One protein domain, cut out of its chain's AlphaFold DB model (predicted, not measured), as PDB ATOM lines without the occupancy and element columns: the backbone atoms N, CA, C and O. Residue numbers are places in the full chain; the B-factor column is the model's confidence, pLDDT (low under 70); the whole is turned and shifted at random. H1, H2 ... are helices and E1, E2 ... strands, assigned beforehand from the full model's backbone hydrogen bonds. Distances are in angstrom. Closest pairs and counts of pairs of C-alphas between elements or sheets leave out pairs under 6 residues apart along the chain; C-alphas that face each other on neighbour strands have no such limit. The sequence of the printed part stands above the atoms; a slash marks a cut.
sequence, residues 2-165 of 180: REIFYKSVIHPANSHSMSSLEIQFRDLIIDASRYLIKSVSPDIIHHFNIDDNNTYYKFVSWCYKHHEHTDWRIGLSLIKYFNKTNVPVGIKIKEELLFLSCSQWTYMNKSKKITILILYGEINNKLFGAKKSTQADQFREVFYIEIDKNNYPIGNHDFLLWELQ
ATOM      1  N   ARG A   2     -12.025 -44.202   3.673       59.25
ATOM      2  CA  ARG A   2     -11.426 -43.918   5.003       59.25
ATOM      3  C   ARG A   2      -9.917 -44.178   5.096       59.25
ATOM      4  O   ARG A   2      -9.203 -43.346   5.629       59.25
ATOM      5  N   GLU A   3      -9.412 -45.284   4.550       59.91
ATOM      6  CA  GLU A   3      -7.963 -45.566   4.581       59.91
ATOM      7  C   GLU A   3      -7.123 -44.569   3.778       59.91
ATOM      8  O   GLU A   3      -5.999 -44.272   4.168       59.91
ATOM      9  N   ILE A   4      -7.666 -44.044   2.674       62.47
ATOM     10  CA  ILE A   4      -6.994 -43.031   1.849       62.47
ATOM     11  C   ILE A   4      -6.900 -41.723   2.639       62.47
ATOM     12  O   ILE A   4      -5.811 -41.173   2.743       62.47
ATOM     13  N   PHE A   5      -8.000 -41.318   3.283       66.94
ATOM     14  CA  PHE A   5      -8.051 -40.159   4.179       66.94
ATOM     15  C   PHE A   5      -7.087 -40.285   5.369       66.94
ATOM     16  O   PHE A   5      -6.343 -39.366   5.685       66.94
ATOM     17  N   TYR A   6      -7.044 -41.436   6.048       65.62
ATOM     18  CA  TYR A   6      -6.094 -41.600   7.154       65.62
ATOM     19  C   TYR A   6      -4.653 -41.566   6.663       65.62
ATOM     20  O   TYR A   6      -3.826 -40.909   7.285       65.62
ATOM     21  N   LYS A   7      -4.352 -42.221   5.532       67.69
ATOM     22  CA  LYS A   7      -3.015 -42.187   4.935       67.69
ATOM     23  C   LYS A   7      -2.609 -40.774   4.523       67.69
ATOM     24  O   LYS A   7      -1.471 -40.414   4.771       67.69
ATOM     25  N   SER A   8      -3.501 -39.975   3.941       66.00
ATOM     26  CA  SER A   8      -3.207 -38.590   3.549       66.00
ATOM     27  C   SER A   8      -2.964 -37.662   4.732       66.00
ATOM     28  O   SER A   8      -2.068 -36.828   4.678       66.00
ATOM     29  N   VAL A   9      -3.713 -37.848   5.816       70.69
ATOM     30  CA  VAL A   9      -3.600 -37.043   7.035       70.69
ATOM     31  C   VAL A   9      -2.331 -37.375   7.831       70.69
ATOM     32  O   VAL A   9      -1.684 -36.472   8.355       70.69
ATOM     33  N   ILE A  10      -1.941 -38.655   7.907       68.75
ATOM     34  CA  ILE A  10      -0.737 -39.092   8.646       68.75
ATOM     35  C   ILE A  10       0.548 -39.036   7.806       68.75
ATOM     36  O   ILE A  10       1.643 -39.044   8.366       68.75
ATOM     37  N   HIS A  11       0.431 -38.996   6.474       70.38
ATOM     38  CA  HIS A  11       1.547 -38.875   5.538       70.38
ATOM     39  C   HIS A  11       1.492 -37.504   4.838       70.38
ATOM     40  O   HIS A  11       0.877 -37.372   3.777       70.38
ATOM     41  N   PRO A  12       2.190 -36.481   5.361       60.31
ATOM     42  CA  PRO A  12       2.135 -35.130   4.800       60.31
ATOM     43  C   PRO A  12       2.727 -35.006   3.381       60.31
ATOM     44  O   PRO A  12       2.334 -34.112   2.640       60.31
ATOM     45  N   ALA A  13       3.626 -35.902   2.969       60.03
ATOM     46  CA  ALA A  13       4.203 -35.978   1.618       60.03
ATOM     47  C   ALA A  13       3.426 -36.843   0.584       60.03
ATOM     48  O   ALA A  13       4.009 -37.268  -0.415       60.03
ATOM     49  N   ASN A  14       2.130 -37.126   0.790       62.06
ATOM     50  CA  ASN A  14       1.364 -37.967  -0.138       62.06
ATOM     51  C   ASN A  14       1.218 -37.296  -1.516       62.06
ATOM     52  O   ASN A  14       0.949 -36.103  -1.619       62.06
ATOM     53  N   SER A  15       1.339 -38.084  -2.586       56.81
ATOM     54  CA  SER A  15       1.416 -37.624  -3.983       56.81
ATOM     55  C   SER A  15       0.079 -37.213  -4.619       56.81
ATOM     56  O   SER A  15       0.007 -37.047  -5.834       56.81
ATOM     57  N   HIS A  16      -0.992 -37.095  -3.835       70.88
ATOM     58  CA  HIS A  16      -2.310 -36.681  -4.319       70.88
ATOM     59  C   HIS A  16      -2.685 -35.301  -3.765       70.88
ATOM     60  O   HIS A  16      -2.207 -34.895  -2.703       70.88
ATOM     61  N   SER A  17      -3.588 -34.598  -4.445       79.19
ATOM     62  CA  SER A  17      -4.166 -33.369  -3.901       79.19
ATOM     63  C   SER A  17      -4.984 -33.690  -2.647       79.19
ATOM     64  O   SER A  17      -5.903 -34.506  -2.710       79.19
ATOM     65  N   MET A  18      -4.631 -33.083  -1.512       78.62
ATOM     66  CA  MET A  18      -5.412 -33.181  -0.276       78.62
ATOM     67  C   MET A  18      -6.598 -32.216  -0.332       78.62
ATOM     68  O   MET A  18      -6.461 -31.067  -0.750       78.62
ATOM     69  N   SER A  19      -7.755 -32.662   0.143       84.81
ATOM     70  CA  SER A  19      -8.893 -31.790   0.426       84.81
ATOM     71  C   SER A  19      -8.601 -30.841   1.595       84.81
ATOM     72  O   SER A  19      -7.750 -31.111   2.444       84.81
ATOM     73  N   SER A  20      -9.355 -29.743   1.696       86.44
ATOM     74  CA  SER A  20      -9.207 -28.776   2.795       86.44
ATOM     75  C   SER A  20      -9.384 -29.406   4.181       86.44
ATOM     76  O   SER A  20      -8.706 -29.009   5.123       86.44
ATOM     77  N   LEU A  21     -10.262 -30.406   4.308       86.44
ATOM     78  CA  LEU A  21     -10.477 -31.119   5.568       86.44
ATOM     79  C   LEU A  21      -9.258 -31.973   5.947       86.44
ATOM     80  O   LEU A  21      -8.836 -31.962   7.099       86.44
ATOM     81  N   GLU A  22      -8.663 -32.684   4.984       83.12
ATOM     82  CA  GLU A  22      -7.439 -33.469   5.208       83.12
ATOM     83  C   GLU A  22      -6.271 -32.579   5.636       83.12
ATOM     84  O   GLU A  22      -5.540 -32.931   6.560       83.12
ATOM     85  N   ILE A  23      -6.139 -31.401   5.019       82.06
ATOM     86  CA  ILE A  23      -5.140 -30.393   5.394       82.06
ATOM     87  C   ILE A  23      -5.331 -29.957   6.851       82.06
ATOM     88  O   ILE A  23      -4.375 -29.991   7.618       82.06
ATOM     89  N   GLN A  24      -6.560 -29.624   7.258       85.25
ATOM     90  CA  GLN A  24      -6.850 -29.204   8.634       85.25
ATOM     91  C   GLN A  24      -6.501 -30.284   9.667       85.25
ATOM     92  O   GLN A  24      -5.884 -29.984  10.687       85.25
ATOM     93  N   PHE A  25      -6.861 -31.546   9.413       83.94
ATOM     94  CA  PHE A  25      -6.525 -32.642  10.329       83.94
ATOM     95  C   PHE A  25      -5.024 -32.927  10.383       83.94
ATOM     96  O   PHE A  25      -4.491 -33.180  11.464       83.94
ATOM     97  N   ARG A  26      -4.341 -32.881   9.234       83.94
ATOM     98  CA  ARG A  26      -2.885 -33.031   9.156       83.94
ATOM     99  C   ARG A  26      -2.194 -31.952   9.986       83.94
ATOM    100  O   ARG A  26      -1.340 -32.278  10.807       83.94
ATOM    101  N   ASP A  27      -2.575 -30.695   9.783       84.19
ATOM    102  CA  ASP A  27      -1.969 -29.552  10.466       84.19
ATOM    103  C   ASP A  27      -2.207 -29.644  11.978       84.19
ATOM    104  O   ASP A  27      -1.260 -29.520  12.745       84.19
ATOM    105  N   LEU A  28      -3.414 -30.029  12.411       86.06
ATOM    106  CA  LEU A  28      -3.718 -30.255  13.828       86.06
ATOM    107  C   LEU A  28      -2.822 -31.330  14.470       86.06
ATOM    108  O   LEU A  28      -2.321 -31.140  15.577       86.06
ATOM    109  N   ILE A  29      -2.616 -32.467  13.795       82.88
ATOM    110  CA  ILE A  29      -1.747 -33.548  14.294       82.88
ATOM    111  C   ILE A  29      -0.298 -33.070  14.381       82.88
ATOM    112  O   ILE A  29       0.408 -33.355  15.353       82.88
ATOM    113  N   ILE A  30       0.151 -32.341  13.362       84.12
ATOM    114  CA  ILE A  30       1.517 -31.839  13.297       84.12
ATOM    115  C   ILE A  30       1.753 -30.803  14.393       84.12
ATOM    116  O   ILE A  30       2.714 -30.960  15.146       84.12
ATOM    117  N   ASP A  31       0.861 -29.835  14.556       88.12
ATOM    118  CA  ASP A  31       0.960 -28.811  15.592       88.12
ATOM    119  C   ASP A  31       0.920 -29.422  16.994       88.12
ATOM    120  O   ASP A  31       1.746 -29.070  17.836       88.12
ATOM    121  N   ALA A  32       0.042 -30.402  17.236       88.19
ATOM    122  CA  ALA A  32      -0.013 -31.107  18.514       88.19
ATOM    123  C   ALA A  32       1.309 -31.828  18.832       88.19
ATOM    124  O   ALA A  32       1.842 -31.704  19.936       88.19
ATOM    125  N   SER A  33       1.870 -32.551  17.858       88.69
ATOM    126  CA  SER A  33       3.135 -33.275  18.040       88.69
ATOM    127  C   SER A  33       4.338 -32.337  18.214       88.69
ATOM    128  O   SER A  33       5.198 -32.576  19.062       88.69
ATOM    129  N   ARG A  34       4.366 -31.225  17.473       90.06
ATOM    130  CA  ARG A  34       5.376 -30.172  17.594       90.06
ATOM    131  C   ARG A  34       5.332 -29.517  18.966       90.06
ATOM    132  O   ARG A  34       6.367 -29.388  19.616       90.06
ATOM    133  N   TYR A  35       4.139 -29.114  19.398       91.31
ATOM    134  CA  TYR A  35       3.925 -28.494  20.700       91.31
ATOM    135  C   TYR A  35       4.389 -29.415  21.827       91.31
ATOM    136  O   TYR A  35       5.094 -28.975  22.732       91.31
ATOM    137  N   LEU A  36       4.066 -30.706  21.727       91.50
ATOM    138  CA  LEU A  36       4.502 -31.709  22.686       91.50
ATOM    139  C   LEU A  36       6.036 -31.754  22.810       91.50
ATOM    140  O   LEU A  36       6.555 -31.666  23.921       91.50
ATOM    141  N   ILE A  37       6.765 -31.826  21.692       93.19
ATOM    142  CA  ILE A  37       8.238 -31.833  21.708       93.19
ATOM    143  C   ILE A  37       8.785 -30.540  22.319       93.19
ATOM    144  O   ILE A  37       9.616 -30.587  23.225       93.19
ATOM    145  N   LYS A  38       8.283 -29.388  21.863       92.50
ATOM    146  CA  LYS A  38       8.715 -28.067  22.335       92.50
ATOM    147  C   LYS A  38       8.456 -27.860  23.829       92.50
ATOM    148  O   LYS A  38       9.236 -27.186  24.487       92.50
ATOM    149  N   SER A  39       7.382 -28.441  24.365       90.25
ATOM    150  CA  SER A  39       7.050 -28.339  25.791       90.25
ATOM    151  C   SER A  39       8.057 -29.053  26.698       90.25
ATOM    152  O   SER A  39       8.271 -28.608  27.821       90.25
ATOM    153  N   VAL A  40       8.693 -30.126  26.208       90.00
ATOM    154  CA  VAL A  40       9.694 -30.898  26.964       90.00
ATOM    155  C   VAL A  40      11.115 -30.403  26.697       90.00
ATOM    156  O   VAL A  40      11.925 -30.383  27.616       90.00
ATOM    157  N   SER A  41      11.412 -29.978  25.466       92.31
ATOM    158  CA  SER A  41      12.730 -29.467  25.074       92.31
ATOM    159  C   SER A  41      12.594 -28.150  24.297       92.31
ATOM    160  O   SER A  41      12.611 -28.153  23.064       92.31
ATOM    161  N   PRO A  42      12.432 -27.001  24.981       90.00
ATOM    162  CA  PRO A  42      12.307 -25.703  24.315       90.00
ATOM    163  C   PRO A  42      13.547 -25.340  23.490       90.00
ATOM    164  O   PRO A  42      13.424 -24.786  22.397       90.00
ATOM    165  N   ASP A  43      14.732 -25.719  23.981       91.75
ATOM    166  CA  ASP A  43      16.030 -25.432  23.361       91.75
ATOM    167  C   ASP A  43      16.201 -26.114  21.995       91.75
ATOM    168  O   ASP A  43      17.043 -25.704  21.190       91.75
ATOM    169  N   ILE A  44      15.370 -27.119  21.684       91.12
ATOM    170  CA  ILE A  44      15.414 -27.828  20.406       91.12
ATOM    171  C   ILE A  44      15.264 -26.881  19.215       91.12
ATOM    172  O   ILE A  44      15.864 -27.140  18.178       91.12
ATOM    173  N   ILE A  45      14.552 -25.756  19.381       89.69
ATOM    174  CA  ILE A  45      14.335 -24.747  18.336       89.69
ATOM    175  C   ILE A  45      15.644 -24.192  17.762       89.69
ATOM    176  O   ILE A  45      15.711 -23.868  16.578       89.69
ATOM    177  N   HIS A  46      16.700 -24.118  18.575       90.25
ATOM    178  CA  HIS A  46      18.002 -23.595  18.160       90.25
ATOM    179  C   HIS A  46      18.800 -24.583  17.299       90.25
ATOM    180  O   HIS A  46      19.677 -24.169  16.547       90.25
ATOM    181  N   HIS A  47      18.487 -25.878  17.384       88.56
ATOM    182  CA  HIS A  47      19.173 -26.950  16.655       88.56
ATOM    183  C   HIS A  47      18.357 -27.458  15.469       88.56
ATOM    184  O   HIS A  47      18.873 -27.755  14.392       88.56
ATOM    185  N   PHE A  48      17.057 -27.557  15.687       88.81
ATOM    186  CA  PHE A  48      16.055 -27.996  14.750       88.81
ATOM    187  C   PHE A  48      14.929 -26.989  14.874       88.81
ATOM    188  O   PHE A  48      14.180 -27.048  15.844       88.81
ATOM    189  N   ASN A  49      14.859 -26.042  13.933       88.44
ATOM    190  CA  ASN A  49      13.864 -24.970  13.925       88.44
ATOM    191  C   ASN A  49      12.450 -25.558  13.819       88.44
ATOM    192  O   ASN A  49      11.859 -25.634  12.744       88.44
ATOM    193  N   ILE A  50      11.945 -26.046  14.947       86.56
ATOM    194  CA  ILE A  50      10.800 -26.943  15.024       86.56
ATOM    195  C   ILE A  50       9.509 -26.203  14.679       86.56
ATOM    196  O   ILE A  50       8.554 -26.823  14.226       86.56
ATOM    197  N   ASP A  51       9.510 -24.877  14.844       85.75
ATOM    198  CA  ASP A  51       8.417 -23.980  14.483       85.75
ATOM    199  C   ASP A  51       8.312 -23.760  12.962       85.75
ATOM    200  O   ASP A  51       7.250 -23.365  12.477       85.75
ATOM    201  N   ASP A  52       9.364 -24.054  12.186       88.25
ATOM    202  CA  ASP A  52       9.290 -24.030  10.725       88.25
ATOM    203  C   ASP A  52       8.549 -25.268  10.197       88.25
ATOM    204  O   ASP A  52       9.015 -26.409  10.293       88.25
ATOM    205  N   ASN A  53       7.394 -25.026   9.572       82.25
ATOM    206  CA  ASN A  53       6.534 -26.075   9.022       82.25
ATOM    207  C   ASN A  53       7.282 -26.996   8.056       82.25
ATOM    208  O   ASN A  53       7.145 -28.214   8.141       82.25
ATOM    209  N   ASN A  54       8.110 -26.440   7.169       83.88
ATOM    210  CA  ASN A  54       8.843 -27.239   6.189       83.88
ATOM    211  C   ASN A  54       9.850 -28.180   6.858       83.88
ATOM    212  O   ASN A  54       9.991 -29.335   6.452       83.88
ATOM    213  N   THR A  55      10.542 -27.702   7.888       87.00
ATOM    214  CA  THR A  55      11.502 -28.476   8.676       87.00
ATOM    215  C   THR A  55      10.816 -29.624   9.409       87.00
ATOM    216  O   THR A  55      11.242 -30.775   9.281       87.00
ATOM    217  N   TYR A  56       9.702 -29.359  10.091       88.50
ATOM    218  CA  TYR A  56       8.974 -30.409  10.801       88.50
ATOM    219  C   TYR A  56       8.293 -31.409   9.850       88.50
ATOM    220  O   TYR A  56       8.321 -32.618  10.083       88.50
ATOM    221  N   TYR A  57       7.751 -30.948   8.718       85.88
ATOM    222  CA  TYR A  57       7.180 -31.826   7.690       85.88
ATOM    223  C   TYR A  57       8.212 -32.780   7.096       85.88
ATOM    224  O   TYR A  57       7.884 -33.941   6.836       85.88
ATOM    225  N   LYS A  58       9.465 -32.338   6.918       87.50
ATOM    226  CA  LYS A  58      10.564 -33.221   6.497       87.50
ATOM    227  C   LYS A  58      10.802 -34.340   7.506       87.50
ATOM    228  O   LYS A  58      10.951 -35.482   7.082       87.50
ATOM    229  N   PHE A  59      10.772 -34.041   8.806       91.88
ATOM    230  CA  PHE A  59      10.877 -35.056   9.856       91.88
ATOM    231  C   PHE A  59       9.720 -36.064   9.802       91.88
ATOM    232  O   PHE A  59       9.966 -37.263   9.693       91.88
ATOM    233  N   VAL A  60       8.464 -35.607   9.782       89.25
ATOM    234  CA  VAL A  60       7.296 -36.513   9.731       89.25
ATOM    235  C   VAL A  60       7.314 -37.377   8.463       89.25
ATOM    236  O   VAL A  60       7.069 -38.583   8.514       89.25
ATOM    237  N   SER A  61       7.671 -36.784   7.322       86.44
ATOM    238  CA  SER A  61       7.808 -37.506   6.050       86.44
ATOM    239  C   SER A  61       8.946 -38.526   6.094       86.44
ATOM    240  O   SER A  61       8.811 -39.638   5.580       86.44
ATOM    241  N   TRP A  62      10.068 -38.170   6.726       92.19
ATOM    242  CA  TRP A  62      11.181 -39.084   6.950       92.19
ATOM    243  C   TRP A  62      10.753 -40.269   7.813       92.19
ATOM    244  O   TRP A  62      11.060 -41.401   7.429       92.19
ATOM    245  N   CYS A  63       9.994 -40.029   8.890       91.94
ATOM    246  CA  CYS A  63       9.490 -41.091   9.752       91.94
ATOM    247  C   CYS A  63       8.666 -42.096   8.958       91.94
ATOM    248  O   CYS A  63       8.952 -43.288   8.988       91.94
ATOM    249  N   TYR A  64       7.710 -41.616   8.161       85.81
ATOM    250  CA  TYR A  64       6.917 -42.506   7.321       85.81
ATOM    251  C   TYR A  64       7.792 -43.310   6.349       85.81
ATOM    252  O   TYR A  64       7.651 -44.528   6.251       85.81
ATOM    253  N   LYS A  65       8.702 -42.641   5.626       88.38
ATOM    254  CA  LYS A  65       9.552 -43.277   4.606       88.38
ATOM    255  C   LYS A  65      10.451 -44.374   5.185       88.38
ATOM    256  O   LYS A  65      10.759 -45.325   4.475       88.38
ATOM    257  N   HIS A  66      10.877 -44.230   6.437       90.62
ATOM    258  CA  HIS A  66      11.776 -45.169   7.112       90.62
ATOM    259  C   HIS A  66      11.044 -46.078   8.107       90.62
ATOM    260  O   HIS A  66      11.696 -46.782   8.868       90.62
ATOM    261  N   HIS A  67       9.705 -46.086   8.085       89.69
ATOM    262  CA  HIS A  67       8.865 -46.858   9.005       89.69
ATOM    263  C   HIS A  67       9.135 -46.570  10.493       89.69
ATOM    264  O   HIS A  67       8.956 -47.437  11.345       89.69
ATOM    265  N   GLU A  68       9.533 -45.340  10.808       93.06
ATOM    266  CA  GLU A  68       9.690 -44.856  12.176       93.06
ATOM    267  C   GLU A  68       8.357 -44.362  12.747       93.06
ATOM    268  O   GLU A  68       7.381 -44.108  12.034       93.06
ATOM    269  N   HIS A  69       8.313 -44.224  14.069       89.88
ATOM    270  CA  HIS A  69       7.067 -44.059  14.805       89.88
ATOM    271  C   HIS A  69       6.875 -42.631  15.320       89.88
ATOM    272  O   HIS A  69       7.758 -42.053  15.948       89.88
ATOM    273  N   THR A  70       5.692 -42.065  15.102       88.06
ATOM    274  CA  THR A  70       5.294 -40.732  15.594       88.06
ATOM    275  C   THR A  70       4.301 -40.805  16.756       88.06
ATOM    276  O   THR A  70       3.665 -39.812  17.096       88.06
ATOM    277  N   ASP A  71       4.149 -41.990  17.350       87.19
ATOM    278  CA  ASP A  71       3.343 -42.220  18.546       87.19
ATOM    279  C   ASP A  71       4.139 -41.864  19.813       87.19
ATOM    280  O   ASP A  71       4.935 -40.924  19.815       87.19
ATOM    281  N   TRP A  72       3.970 -42.619  20.900       90.12
ATOM    282  CA  TRP A  72       4.744 -42.425  22.123       90.12
ATOM    283  C   TRP A  72       6.269 -42.474  21.900       90.12
ATOM    284  O   TRP A  72       7.016 -41.962  22.723       90.12
ATOM    285  N   ARG A  73       6.745 -43.021  20.773       93.06
ATOM    286  CA  ARG A  73       8.167 -43.083  20.387       93.06
ATOM    287  C   ARG A  73       8.677 -41.849  19.641       93.06
ATOM    288  O   ARG A  73       9.809 -41.871  19.162       93.06
ATOM    289  N   ILE A  74       7.883 -40.785  19.512       93.56
ATOM    290  CA  ILE A  74       8.237 -39.627  18.679       93.56
ATOM    291  C   ILE A  74       9.592 -38.996  19.038       93.56
ATOM    292  O   ILE A  74      10.338 -38.617  18.135       93.56
ATOM    293  N   GLY A  75       9.954 -38.943  20.325       95.88
ATOM    294  CA  GLY A  75      11.262 -38.444  20.756       95.88
ATOM    295  C   GLY A  75      12.411 -39.337  20.277       95.88
ATOM    296  O   GLY A  75      13.409 -38.826  19.772       95.88
ATOM    297  N   LEU A  76      12.241 -40.665  20.329       97.19
ATOM    298  CA  LEU A  76      13.214 -41.629  19.790       97.19
ATOM    299  C   LEU A  76      13.405 -41.439  18.284       97.19
ATOM    300  O   LEU A  76      14.532 -41.368  17.795       97.19
ATOM    301  N   SER A  77      12.299 -41.313  17.551       96.88
ATOM    302  CA  SER A  77      12.326 -41.086  16.105       96.88
ATOM    303  C   SER A  77      13.025 -39.778  15.748       96.88
ATOM    304  O   SER A  77      13.758 -39.725  14.761       96.88
ATOM    305  N   LEU A  78      12.861 -38.731  16.561       96.75
ATOM    306  CA  LEU A  78      13.542 -37.457  16.348       96.75
ATOM    307  C   LEU A  78      15.053 -37.549  16.613       96.75
ATOM    308  O   LEU A  78      15.835 -37.023  15.823       96.75
ATOM    309  N   ILE A  79      15.488 -38.285  17.643       97.44
ATOM    310  CA  ILE A  79      16.918 -38.568  17.869       97.44
ATOM    311  C   ILE A  79      17.509 -39.306  16.660       97.44
ATOM    312  O   ILE A  79      18.550 -38.907  16.135       97.44
ATOM    313  N   LYS A  80      16.826 -40.348  16.167       97.19
ATOM    314  CA  LYS A  80      17.259 -41.074  14.964       97.19
ATOM    315  C   LYS A  80      17.338 -40.160  13.742       97.19
ATOM    316  O   LYS A  80      18.287 -40.265  12.967       97.19
ATOM    317  N   TYR A  81      16.377 -39.251  13.583       96.81
ATOM    318  CA  TYR A  81      16.391 -38.258  12.512       96.81
ATOM    319  C   TYR A  81      17.613 -37.338  12.608       96.81
ATOM    320  O   TYR A  81      18.295 -37.137  11.600       96.81
ATOM    321  N   PHE A  82      17.948 -36.830  13.798       96.12
ATOM    322  CA  PHE A  82      19.144 -36.006  14.005       96.12
ATOM    323  C   PHE A  82      20.430 -36.758  13.684       96.12
ATOM    324  O   PHE A  82      21.252 -36.246  12.927       96.12
ATOM    325  N   ASN A  83      20.558 -37.998  14.160       95.00
ATOM    326  CA  ASN A  83      21.704 -38.851  13.845       95.00
ATOM    327  C   ASN A  83      21.812 -39.097  12.330       95.00
ATOM    328  O   ASN A  83      22.895 -39.023  11.760       95.00
ATOM    329  N   LYS A  84      20.686 -39.329  11.643       95.38
ATOM    330  CA  LYS A  84      20.671 -39.574  10.194       95.38
ATOM    331  C   LYS A  84      21.012 -38.335   9.364       95.38
ATOM    332  O   LYS A  84      21.588 -38.467   8.285       95.38
ATOM    333  N   THR A  85      20.609 -37.157   9.830       94.00
ATOM    334  CA  THR A  85      20.791 -35.875   9.131       94.00
ATOM    335  C   THR A  85      22.020 -35.100   9.601       94.00
ATOM    336  O   THR A  85      22.282 -34.018   9.083       94.00
ATOM    337  N   ASN A  86      22.797 -35.669  10.529       92.62
ATOM    338  CA  ASN A  86      23.961 -35.048  11.161       92.62
ATOM    339  C   ASN A  86      23.654 -33.675  11.782       92.62
ATOM    340  O   ASN A  86      24.502 -32.786  11.775       92.62
ATOM    341  N   VAL A  87      22.441 -33.489  12.309       91.75
ATOM    342  CA  VAL A  87      22.096 -32.280  13.064       91.75
ATOM    343  C   VAL A  87      22.746 -32.391  14.446       91.75
ATOM    344  O   VAL A  87      22.413 -33.315  15.195       91.75
ATOM    345  N   PRO A  88      23.674 -31.489  14.812       90.19
ATOM    346  CA  PRO A  88      24.348 -31.565  16.097       90.19
ATOM    347  C   PRO A  88      23.388 -31.130  17.207       90.19
ATOM    348  O   PRO A  88      22.994 -29.966  17.287       90.19
ATOM    349  N   VAL A  89      23.033 -32.067  18.083       92.56
ATOM    350  CA  VAL A  89      22.238 -31.829  19.296       92.56
ATOM    351  C   VAL A  89      22.994 -32.340  20.516       92.56
ATOM    352  O   VAL A  89      23.606 -33.409  20.477       92.56
ATOM    353  N   GLY A  90      22.962 -31.569  21.604       93.56
ATOM    354  CA  GLY A  90      23.626 -31.943  22.851       93.56
ATOM    355  C   GLY A  90      22.969 -33.145  23.537       93.56
ATOM    356  O   GLY A  90      21.781 -33.408  23.345       93.56
ATOM    357  N   ILE A  91      23.734 -33.837  24.390       95.12
ATOM    358  CA  ILE A  91      23.261 -34.990  25.178       95.12
ATOM    359  C   ILE A  91      21.997 -34.640  25.974       95.12
ATOM    360  O   ILE A  91      21.035 -35.395  25.926       95.12
ATOM    361  N   LYS A  92      21.950 -33.459  26.606       95.62
ATOM    362  CA  LYS A  92      20.784 -32.992  27.377       95.62
ATOM    363  C   LYS A  92      19.480 -33.006  26.564       95.62
ATOM    364  O   LYS A  92      18.473 -33.504  27.046       95.62
ATOM    365  N   ILE A  93      19.505 -32.530  25.315       96.12
ATOM    366  CA  ILE A  93      18.323 -32.549  24.434       96.12
ATOM    367  C   ILE A  93      17.915 -33.997  24.131       96.12
ATOM    368  O   ILE A  93      16.731 -34.322  24.116       96.12
ATOM    369  N   LYS A  94      18.883 -34.896  23.917       96.62
ATOM    370  CA  LYS A  94      18.595 -36.323  23.704       96.62
ATOM    371  C   LYS A  94      17.960 -36.949  24.950       96.62
ATOM    372  O   LYS A  94      16.993 -37.688  24.804       96.62
ATOM    373  N   GLU A  95      18.430 -36.614  26.152       97.62
ATOM    374  CA  GLU A  95      17.805 -37.039  27.415       97.62
ATOM    375  C   GLU A  95      16.363 -36.524  27.544       97.62
ATOM    376  O   GLU A  95      15.458 -37.295  27.853       97.62
ATOM    377  N   GLU A  96      16.115 -35.248  27.237       96.81
ATOM    378  CA  GLU A  96      14.767 -34.663  27.233       96.81
ATOM    379  C   GLU A  96      13.836 -35.374  26.235       96.81
ATOM    380  O   GLU A  96      12.680 -35.651  26.550       96.81
ATOM    381  N   LEU A  97      14.335 -35.757  25.055       97.12
ATOM    382  CA  LEU A  97      13.573 -36.525  24.062       97.12
ATOM    383  C   LEU A  97      13.324 -37.988  24.483       97.12
ATOM    384  O   LEU A  97      12.275 -38.562  24.155       97.12
ATOM    385  N   LEU A  98      14.251 -38.596  25.228       97.44
ATOM    386  CA  LEU A  98      14.053 -39.904  25.861       97.44
ATOM    387  C   LEU A  98      12.950 -39.823  26.925       97.44
ATOM    388  O   LEU A  98      12.015 -40.628  26.901       97.44
ATOM    389  N   PHE A  99      12.995 -38.811  27.797       95.75
ATOM    390  CA  PHE A  99      11.951 -38.559  28.791       95.75
ATOM    391  C   PHE A  99      10.609 -38.217  28.166       95.75
ATOM    392  O   PHE A  99       9.584 -38.697  28.647       95.75
ATOM    393  N   LEU A 100      10.594 -37.457  27.070       95.38
ATOM    394  CA  LEU A 100       9.383 -37.230  26.297       95.38
ATOM    395  C   LEU A 100       8.766 -38.572  25.901       95.38
ATOM    396  O   LEU A 100       7.594 -38.805  26.183       95.38
ATOM    397  N   SER A 101       9.554 -39.473  25.316       94.94
ATOM    398  CA  SER A 101       9.040 -40.769  24.866       94.94
ATOM    399  C   SER A 101       8.510 -41.611  26.032       94.94
ATOM    400  O   SER A 101       7.413 -42.165  25.955       94.94
ATOM    401  N   CYS A 102       9.227 -41.623  27.160       93.88
ATOM    402  CA  CYS A 102       8.774 -42.265  28.396       93.88
ATOM    403  C   CYS A 102       7.464 -41.649  28.911       93.88
ATOM    404  O   CYS A 102       6.527 -42.367  29.247       93.88
ATOM    405  N   SER A 103       7.342 -40.319  28.900       91.31
ATOM    406  CA  SER A 103       6.143 -39.620  29.373       91.31
ATOM    407  C   SER A 103       4.905 -39.971  28.553       91.31
ATOM    408  O   SER A 103       3.800 -39.970  29.088       91.31
ATOM    409  N   GLN A 104       5.057 -40.330  27.276       90.19
ATOM    410  CA  GLN A 104       3.946 -40.753  26.422       90.19
ATOM    411  C   GLN A 104       3.526 -42.220  26.649       90.19
ATOM    412  O   GLN A 104       2.546 -42.685  26.055       90.19
ATOM    413  N   TRP A 105       4.203 -42.952  27.539       88.50
ATOM    414  CA  TRP A 105       3.818 -44.297  27.958       88.50
ATOM    415  C   TRP A 105       2.590 -44.270  28.894       88.50
ATOM    416  O   TRP A 105       2.699 -44.239  30.115       88.50
ATOM    417  N   THR A 106       1.387 -44.239  28.315       83.00
ATOM    418  CA  THR A 106       0.106 -44.071  29.036       83.00
ATOM    419  C   THR A 106      -0.753 -45.335  29.062       83.00
ATOM    420  O   THR A 106      -0.505 -46.278  28.308       83.00
ATOM    421  N   TYR A 107      -1.833 -45.315  29.854       67.75
ATOM    422  CA  TYR A 107      -2.905 -46.325  29.838       67.75
ATOM    423  C   TYR A 107      -3.559 -46.512  28.455       67.75
ATOM    424  O   TYR A 107      -4.098 -47.577  28.171       67.75
ATOM    425  N   MET A 108      -3.499 -45.501  27.577       75.94
ATOM    426  CA  MET A 108      -4.023 -45.582  26.207       75.94
ATOM    427  C   MET A 108      -3.128 -46.404  25.272       75.94
ATOM    428  O   MET A 108      -3.553 -46.765  24.170       75.94
ATOM    429  N   ASN A 109      -1.888 -46.714  25.670       77.81
ATOM    430  CA  ASN A 109      -1.047 -47.597  24.875       77.81
ATOM    431  C   ASN A 109      -1.585 -49.024  24.911       77.81
ATOM    432  O   ASN A 109      -1.840 -49.591  25.969       77.81
ATOM    433  N   LYS A 110      -1.661 -49.638  23.730       78.12
ATOM    434  CA  LYS A 110      -2.258 -50.967  23.516       78.12
ATOM    435  C   LYS A 110      -1.543 -52.109  24.242       78.12
ATOM    436  O   LYS A 110      -2.114 -53.189  24.381       78.12
ATOM    437  N   SER A 111      -0.292 -51.906  24.648       80.75
ATOM    438  CA  SER A 111       0.466 -52.921  25.373       80.75
ATOM    439  C   SER A 111      -0.119 -53.153  26.767       80.75
ATOM    440  O   SER A 111      -0.427 -52.200  27.482       80.75
ATOM    441  N   LYS A 112      -0.227 -54.424  27.170       81.38
ATOM    442  CA  LYS A 112      -0.654 -54.826  28.522       81.38
ATOM    443  C   LYS A 112       0.439 -54.619  29.579       81.38
ATOM    444  O   LYS A 112       0.134 -54.695  30.765       81.38
ATOM    445  N   LYS A 113       1.681 -54.372  29.142       85.75
ATOM    446  CA  LYS A 113       2.854 -54.116  29.984       85.75
ATOM    447  C   LYS A 113       2.746 -52.762  30.672       85.75
ATOM    448  O   LYS A 113       2.290 -51.805  30.045       85.75
ATOM    449  N   ILE A 114       3.154 -52.685  31.932       87.06
ATOM    450  CA  ILE A 114       3.014 -51.498  32.780       87.06
ATOM    451  C   ILE A 114       4.256 -50.615  32.666       87.06
ATOM    452  O   ILE A 114       4.120 -49.405  32.514       87.06
ATOM    453  N   THR A 115       5.451 -51.195  32.622       89.25
ATOM    454  CA  THR A 115       6.706 -50.432  32.597       89.25
ATOM    455  C   THR A 115       7.326 -50.452  31.204       89.25
ATOM    456  O   THR A 115       7.300 -51.481  30.528       89.25
ATOM    457  N   ILE A 116       7.876 -49.320  30.766       92.19
ATOM    458  CA  ILE A 116       8.798 -49.238  29.627       92.19
ATOM    459  C   ILE A 116      10.184 -48.873  30.152       92.19
ATOM    460  O   ILE A 116      10.298 -48.022  31.033       92.19
ATOM    461  N   LEU A 117      11.219 -49.495  29.594       94.19
ATOM    462  CA  LEU A 117      12.615 -49.116  29.783       94.19
ATOM    463  C   LEU A 117      13.254 -48.858  28.415       94.19
ATOM    464  O   LEU A 117      13.007 -49.600  27.462       94.19
ATOM    465  N   ILE A 118      14.066 -47.809  28.322       96.12
ATOM    466  CA  ILE A 118      14.736 -47.349  27.108       96.12
ATOM    467  C   ILE A 118      16.206 -47.099  27.434       96.12
ATOM    468  O   ILE A 118      16.536 -46.248  28.263       96.12
ATOM    469  N   LEU A 119      17.090 -47.815  26.744       95.88
ATOM    470  CA  LEU A 119      18.523 -47.545  26.723       95.88
ATOM    471  C   LEU A 119      18.899 -46.968  25.362       95.88
ATOM    472  O   LEU A 119      18.483 -47.496  24.329       95.88
ATOM    473  N   TYR A 120      19.709 -45.914  25.362       97.25
ATOM    474  CA  TYR A 120      20.257 -45.310  24.152       97.25
ATOM    475  C   TYR A 120      21.781 -45.354  24.202       97.25
ATOM    476  O   TYR A 120      22.370 -44.972  25.210       97.25
ATOM    477  N   GLY A 121      22.425 -45.822  23.135       94.75
ATOM    478  CA  GLY A 121      23.844 -46.173  23.203       94.75
ATOM    479  C   GLY A 121      24.804 -45.016  23.473       94.75
ATOM    480  O   GLY A 121      25.828 -45.216  24.119       94.75
ATOM    481  N   GLU A 122      24.464 -43.798  23.061       95.31
ATOM    482  CA  GLU A 122      25.256 -42.598  23.368       95.31
ATOM    483  C   GLU A 122      25.134 -42.169  24.841       95.31
ATOM    484  O   GLU A 122      25.982 -41.442  25.350       95.31
ATOM    485  N   ILE A 123      24.075 -42.618  25.526       95.69
ATOM    486  CA  ILE A 123      23.786 -42.359  26.943       95.69
ATOM    487  C   ILE A 123      23.683 -43.716  27.664       95.69
ATOM    488  O   ILE A 123      22.692 -44.043  28.313       95.69
ATOM    489  N   ASN A 124      24.710 -44.555  27.504       92.38
ATOM    490  CA  ASN A 124      24.688 -45.953  27.952       92.38
ATOM    491  C   ASN A 124      24.945 -46.167  29.454       92.38
ATOM    492  O   ASN A 124      25.016 -47.305  29.907       92.38
ATOM    493  N   ASN A 125      25.079 -45.095  30.232       93.31
ATOM    494  CA  ASN A 125      25.160 -45.134  31.691       93.31
ATOM    495  C   ASN A 125      23.819 -44.819  32.376       93.31
ATOM    496  O   ASN A 125      23.766 -44.744  33.603       93.31
ATOM    497  N   LYS A 126      22.741 -44.611  31.607       95.44
ATOM    498  CA  LYS A 126      21.397 -44.349  32.128       95.44
ATOM    499  C   LYS A 126      20.362 -45.208  31.417       95.44
ATOM    500  O   LYS A 126      20.334 -45.271  30.190       95.44
ATOM    501  N   LEU A 127      19.466 -45.807  32.192       95.00
ATOM    502  CA  LEU A 127      18.257 -46.441  31.681       95.00
ATOM    503  C   LEU A 127      17.061 -45.545  31.989       95.00
ATOM    504  O   LEU A 127      16.786 -45.264  33.154       95.00
ATOM    505  N   PHE A 128      16.363 -45.095  30.953       96.12
ATOM    506  CA  PHE A 128      15.188 -44.232  31.073       96.12
ATOM    507  C   PHE A 128      13.939 -45.095  31.152       96.12
ATOM    508  O   PHE A 128      13.852 -46.105  30.459       96.12
ATOM    509  N   GLY A 129      12.962 -44.712  31.964       94.38
ATOM    510  CA  GLY A 129      11.767 -45.520  32.135       94.38
ATOM    511  C   GLY A 129      10.523 -44.733  32.493       94.38
ATOM    512  O   GLY A 129      10.572 -43.571  32.899       94.38
ATOM    513  N   ALA A 130       9.386 -45.396  32.325       92.88
ATOM    514  CA  ALA A 130       8.110 -44.920  32.826       92.88
ATOM    515  C   ALA A 130       7.209 -46.079  33.240       92.88
ATOM    516  O   ALA A 130       7.200 -47.131  32.593       92.88
ATOM    517  N   LYS A 131       6.400 -45.848  34.275       89.75
ATOM    518  CA  LYS A 131       5.296 -46.731  34.659       89.75
ATOM    519  C   LYS A 131       3.991 -46.140  34.143       89.75
ATOM    520  O   LYS A 131       3.696 -44.964  34.368       89.75
ATOM    521  N   LYS A 132       3.199 -46.949  33.441       85.75
ATOM    522  CA  LYS A 132       1.858 -46.552  33.009       85.75
ATOM    523  C   LYS A 132       1.011 -46.210  34.217       85.75
ATOM    524  O   LYS A 132       0.911 -46.997  35.154       85.75
ATOM    525  N   SER A 133       0.287 -45.107  34.105       76.81
ATOM    526  CA  SER A 133      -0.904 -44.892  34.914       76.81
ATOM    527  C   SER A 133      -1.909 -46.017  34.660       76.81
ATOM    528  O   SER A 133      -2.066 -46.469  33.525       76.81
ATOM    529  N   THR A 134      -2.624 -46.444  35.695       74.81
ATOM    530  CA  THR A 134      -3.755 -47.379  35.537       74.81
ATOM    531  C   THR A 134      -5.051 -46.647  35.188       74.81
ATOM    532  O   THR A 134      -5.985 -47.249  34.660       74.81
ATOM    533  N   GLN A 135      -5.098 -45.337  35.456       76.25
ATOM    534  CA  GLN A 135      -6.247 -44.455  35.254       76.25
ATOM    535  C   GLN A 135      -5.809 -43.106  34.658       76.25
ATOM    536  O   GLN A 135      -4.623 -42.780  34.636       76.25
ATOM    537  N   ALA A 136      -6.764 -42.329  34.141       73.69
ATOM    538  CA  ALA A 136      -6.487 -41.087  33.413       73.69
ATOM    539  C   ALA A 136      -6.036 -39.914  34.300       73.69
ATOM    540  O   ALA A 136      -5.340 -39.019  33.828       73.69
ATOM    541  N   ASP A 137      -6.433 -39.922  35.567       75.25
ATOM    542  CA  ASP A 137      -6.182 -38.900  36.585       75.25
ATOM    543  C   ASP A 137      -4.911 -39.157  37.412       75.25
ATOM    544  O   ASP A 137      -4.481 -38.300  38.182       75.25
ATOM    545  N   GLN A 138      -4.278 -40.318  37.238       75.56
ATOM    546  CA  GLN A 138      -3.051 -40.671  37.942       75.56
ATOM    547  C   GLN A 138      -1.818 -40.052  37.284       75.56
ATOM    548  O   GLN A 138      -1.592 -40.191  36.074       75.56
ATOM    549  N   PHE A 139      -0.965 -39.448  38.115       71.12
ATOM    550  CA  PHE A 139       0.355 -38.990  37.699       71.12
ATOM    551  C   PHE A 139       1.175 -40.154  37.142       71.12
ATOM    552  O   PHE A 139       1.243 -41.231  37.731       71.12
ATOM    553  N   ARG A 140       1.790 -39.920  35.982       77.94
ATOM    554  CA  ARG A 140       2.729 -40.857  35.368       77.94
ATOM    555  C   ARG A 140       4.072 -40.732  36.061       77.94
ATOM    556  O   ARG A 140       4.604 -39.629  36.166       77.94
ATOM    557  N   GLU A 141       4.627 -41.861  36.467       88.81
ATOM    558  CA  GLU A 141       6.002 -41.911  36.937       88.81
ATOM    559  C   GLU A 141       6.933 -42.024  35.730       88.81
ATOM    560  O   GLU A 141       6.801 -42.937  34.914       88.81
ATOM    561  N   VAL A 142       7.866 -41.080  35.620       93.38
ATOM    562  CA  VAL A 142       8.932 -41.060  34.618       93.38
ATOM    563  C   VAL A 142      10.245 -40.919  35.373       93.38
ATOM    564  O   VAL A 142      10.374 -40.040  36.224       93.38
ATOM    565  N   PHE A 143      11.208 -41.784  35.083       93.69
ATOM    566  CA  PHE A 143      12.433 -41.903  35.864       93.69
ATOM    567  C   PHE A 143      13.628 -42.259  34.981       93.69
ATOM    568  O   PHE A 143      13.491 -42.620  33.811       93.69
ATOM    569  N   TYR A 144      14.817 -42.163  35.563       95.69
ATOM    570  CA  TYR A 144      15.992 -42.853  35.059       95.69
ATOM    571  C   TYR A 144      16.716 -43.512  36.224       95.69
ATOM    572  O   TYR A 144      16.606 -43.069  37.368       95.69
ATOM    573  N   ILE A 145      17.467 -44.557  35.916       93.50
ATOM    574  CA  ILE A 145      18.397 -45.186  36.846       93.50
ATOM    575  C   ILE A 145      19.790 -45.176  36.233       93.50
ATOM    576  O   ILE A 145      19.950 -45.316  35.016       93.50
ATOM    577  N   GLU A 146      20.799 -44.994  37.074       94.31
ATOM    578  CA  GLU A 146      22.187 -45.147  36.657       94.31
ATOM    579  C   GLU A 146      22.522 -46.634  36.532       94.31
ATOM    580  O   GLU A 146      22.129 -47.451  37.367       94.31
ATOM    581  N   ILE A 147      23.241 -46.987  35.471       91.81
ATOM    582  CA  ILE A 147      23.655 -48.361  35.180       91.81
ATOM    583  C   ILE A 147      25.132 -48.386  34.791       91.81
ATOM    584  O   ILE A 147      25.669 -47.413  34.256       91.81
ATOM    585  N   ASP A 148      25.791 -49.524  35.010       88.75
ATOM    586  CA  ASP A 148      27.109 -49.748  34.422       88.75
ATOM    587  C   ASP A 148      26.958 -49.987  32.912       88.75
ATOM    588  O   ASP A 148      26.300 -50.937  32.479       88.75
ATOM    589  N   LYS A 149      27.610 -49.139  32.111       85.69
ATOM    590  CA  LYS A 149      27.671 -49.249  30.647       85.69
ATOM    591  C   LYS A 149      28.195 -50.602  30.156       85.69
ATOM    592  O   LYS A 149      27.877 -51.012  29.044       85.69
ATOM    593  N   ASN A 150      28.988 -51.306  30.967       86.94
ATOM    594  CA  ASN A 150      29.535 -52.617  30.622       86.94
ATOM    595  C   ASN A 150      28.476 -53.728  30.664       86.94
ATOM    596  O   ASN A 150      28.647 -54.752  30.008       86.94
ATOM    597  N   ASN A 151      27.373 -53.527  31.391       82.50
ATOM    598  CA  ASN A 151      26.292 -54.510  31.485       82.50
ATOM    599  C   ASN A 151      25.455 -54.593  30.198       82.50
ATOM    600  O   ASN A 151      24.696 -55.547  30.028       82.50
ATOM    601  N   TYR A 152      25.577 -53.601  29.308       84.81
ATOM    602  CA  TYR A 152      24.726 -53.434  28.132       84.81
ATOM    603  C   TYR A 152      25.545 -53.035  26.902       84.81
ATOM    604  O   TYR A 152      25.591 -51.855  26.545       84.81
ATOM    605  N   PRO A 153      26.197 -53.992  26.221       85.88
ATOM    606  CA  PRO A 153      26.886 -53.703  24.972       85.88
ATOM    607  C   PRO A 153      25.875 -53.246  23.909       85.88
ATOM    608  O   PRO A 153      25.017 -54.012  23.475       85.88
ATOM    609  N   ILE A 154      25.975 -51.982  23.498       91.00
ATOM    610  CA  ILE A 154      25.065 -51.329  22.550       91.00
ATOM    611  C   ILE A 154      25.852 -50.372  21.642       91.00
ATOM    612  O   ILE A 154      26.810 -49.732  22.082       91.00
ATOM    613  N   GLY A 155      25.470 -50.276  20.365       90.00
ATOM    614  CA  GLY A 155      26.052 -49.313  19.430       90.00
ATOM    615  C   GLY A 155      25.625 -47.875  19.742       90.00
ATOM    616  O   GLY A 155      24.523 -47.640  20.224       90.00
ATOM    617  N   ASN A 156      26.477 -46.890  19.433       87.56
ATOM    618  CA  ASN A 156      26.297 -45.484  19.839       87.56
ATOM    619  C   ASN A 156      24.944 -44.858  19.437       87.56
ATOM    620  O   ASN A 156      24.442 -43.976  20.122       87.56
ATOM    621  N   HIS A 157      24.337 -45.299  18.335       91.19
ATOM    622  CA  HIS A 157      23.067 -44.755  17.835       91.19
ATOM    623  C   HIS A 157      21.896 -45.735  17.931       91.19
ATOM    624  O   HIS A 157      20.813 -45.450  17.413       91.19
ATOM    625  N   ASP A 158      22.109 -46.864  18.601       92.81
ATOM    626  CA  ASP A 158      21.108 -47.904  18.756       92.81
ATOM    627  C   ASP A 158      20.274 -47.679  20.019       92.81
ATOM    628  O   ASP A 158      20.689 -47.014  20.974       92.81
ATOM    629  N   PHE A 159      19.079 -48.264  20.005       95.12
ATOM    630  CA  PHE A 159      18.157 -48.265  21.131       95.12
ATOM    631  C   PHE A 159      17.834 -49.698  21.531       95.12
ATOM    632  O   PHE A 159      17.568 -50.538  20.670       95.12
ATOM    633  N   LEU A 160      17.768 -49.946  22.836       93.88
ATOM    634  CA  LEU A 160      17.142 -51.139  23.394       93.88
ATOM    635  C   LEU A 160      15.889 -50.720  24.161       93.88
ATOM    636  O   LEU A 160      15.905 -49.729  24.894       93.88
ATOM    637  N   LEU A 161      14.797 -51.449  23.940       93.12
ATOM    638  CA  LEU A 161      13.490 -51.157  24.518       93.12
ATOM    639  C   LEU A 161      12.926 -52.416  25.168       93.12
ATOM    640  O   LEU A 161      12.909 -53.480  24.547       93.12
ATOM    641  N   TRP A 162      12.406 -52.272  26.383       91.38
ATOM    642  CA  TRP A 162      11.778 -53.363  27.122       91.38
ATOM    643  C   TRP A 162      10.426 -52.941  27.670       91.38
ATOM    644  O   TRP A 162      10.315 -51.901  28.310       91.38
ATOM    645  N   GLU A 163       9.414 -53.779  27.453       90.38
ATOM    646  CA  GLU A 163       8.081 -53.613  28.027       90.38
ATOM    647  C   GLU A 163       7.840 -54.697  29.097       90.38
ATOM    648  O   GLU A 163       7.812 -55.892  28.783       90.38
ATOM    649  N   LEU A 164       7.647 -54.298  30.357       87.94
ATOM    650  CA  LEU A 164       7.606 -55.192  31.526       87.94
ATOM    651  C   LEU A 164       6.235 -55.184  32.218       87.94
ATOM    652  O   LEU A 164       5.503 -54.193  32.151       87.94
ATOM    653  N   GLN A 165       5.848 -56.307  32.836       77.62
ATOM    654  CA  GLN A 165       4.521 -56.444  33.453       77.62
ATOM    655  C   GLN A 165       4.479 -55.911  34.890       77.62
ATOM    656  O   GLN A 165       3.466 -55.325  35.252       77.62
TER     657      GLN A 165
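Overview. This is residues 2 to 165 of the 180 residues of an uncharacterized protein of Xenorhabdus beddingii (UniProt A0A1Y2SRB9). A twisted sheet of four strands makes one end of the domain, with H6 packed along one face of it and H5 folded back beside H6 as a helical hairpin. From there H4 crosses H5, and the long helix H2 reaches away to the other end, where H1 packs on residues 22 to 29. The 164 printed residues hold six named helices, H1 to H6, then four named strands, E1 to E4; the class is mixed. The sheet's order is E3, E2, E1, E4, antiparallel throughout. The whole is compact, with a radius of gyration of the C-alphas of 16.6 A and spans of 52 by 39 by 25 A.

Along the chain. The strands are E1, residues 115 to 120, 16.8 A; E2, residues 123 to 131, 20.5 A, which bends by 65 degrees at residue 126; E3, residues 141 to 146, 16.5 A; and E4, residues 159 to 164, 16.4 A, ending at C-alpha 164 (7.606, -55.192, 31.526). The helices are H6, residues 91 to 103, 18.2 A; H5, residues 74 to 85, 16.2 A; H4, residues 53 to 65, 18.0 A; H3, residues 42 to 46, 8.6 A; H2, residues 20 to 40, 30.8 A, from C-alpha 20 (-9.207, -28.776, 2.795); and H1, residues 2 to 10, 12.3 A, from C-alpha 2 (-11.426, -43.918, 5.003).

Arrangement. E1, E2 and E3 form a meander, each strand the antiparallel neighbour of the one before, and with E4 beside E1 a Greek key. Within hydrogen-bond range are N 117 and O 162 of E1 and E4, 2.9 A; N 118 and O 128 of E1 and E2, 2.7 A; and N 129 and O 143 of E2 and E3, 2.8 A. H6 on one face makes two layers, at a height over the sheet of 8.5 A, along the strands; its closest C-alphas to E2 are those of Cys 102 and Ala 130, 5.2 A. H5 only grazes the sheet, with residues 76 to 80. H5 and H6 touch at Gly 75 and Leu 97, C-alphas 4.5 A apart, at a shallow tilt of 33 degrees, only just short of steep, opposite ways. H4 touches H5 about perpendicular, 85 degrees, closest at the C-alphas of Phe 59 and Tyr 81, 6.9 A. H2 touches H6 with residues 37 to 40 alone, closest at the C-alphas of Val 40 and Glu 96, 6.3 A. H1 touches H2 at the C-alphas of Val 9 and Arg 26, 4.6 A, a steep tilt of 42 degrees. H3 is close to but not clearly touching H6, with the C-alphas of Ile 44 and Ile 93 6.9 A apart. In H1, H2, H4, H5 and H6 every O i to N i+4 pair is within hydrogen-bond range; in H3 0 of 1 is, beside 2 of 2 O i to N i+3 pairs.

Size, cuts and confidence. The C-alphas farthest apart are those of Ser 20 and Asn 150, 53.3 A. The printed part has no cut. The links H6 to E1 and E3 to E4 are long. Mean pLDDT of the printed part is 87.0; residues 2 to 8, 10, 12 to 15 and 107 are under 70.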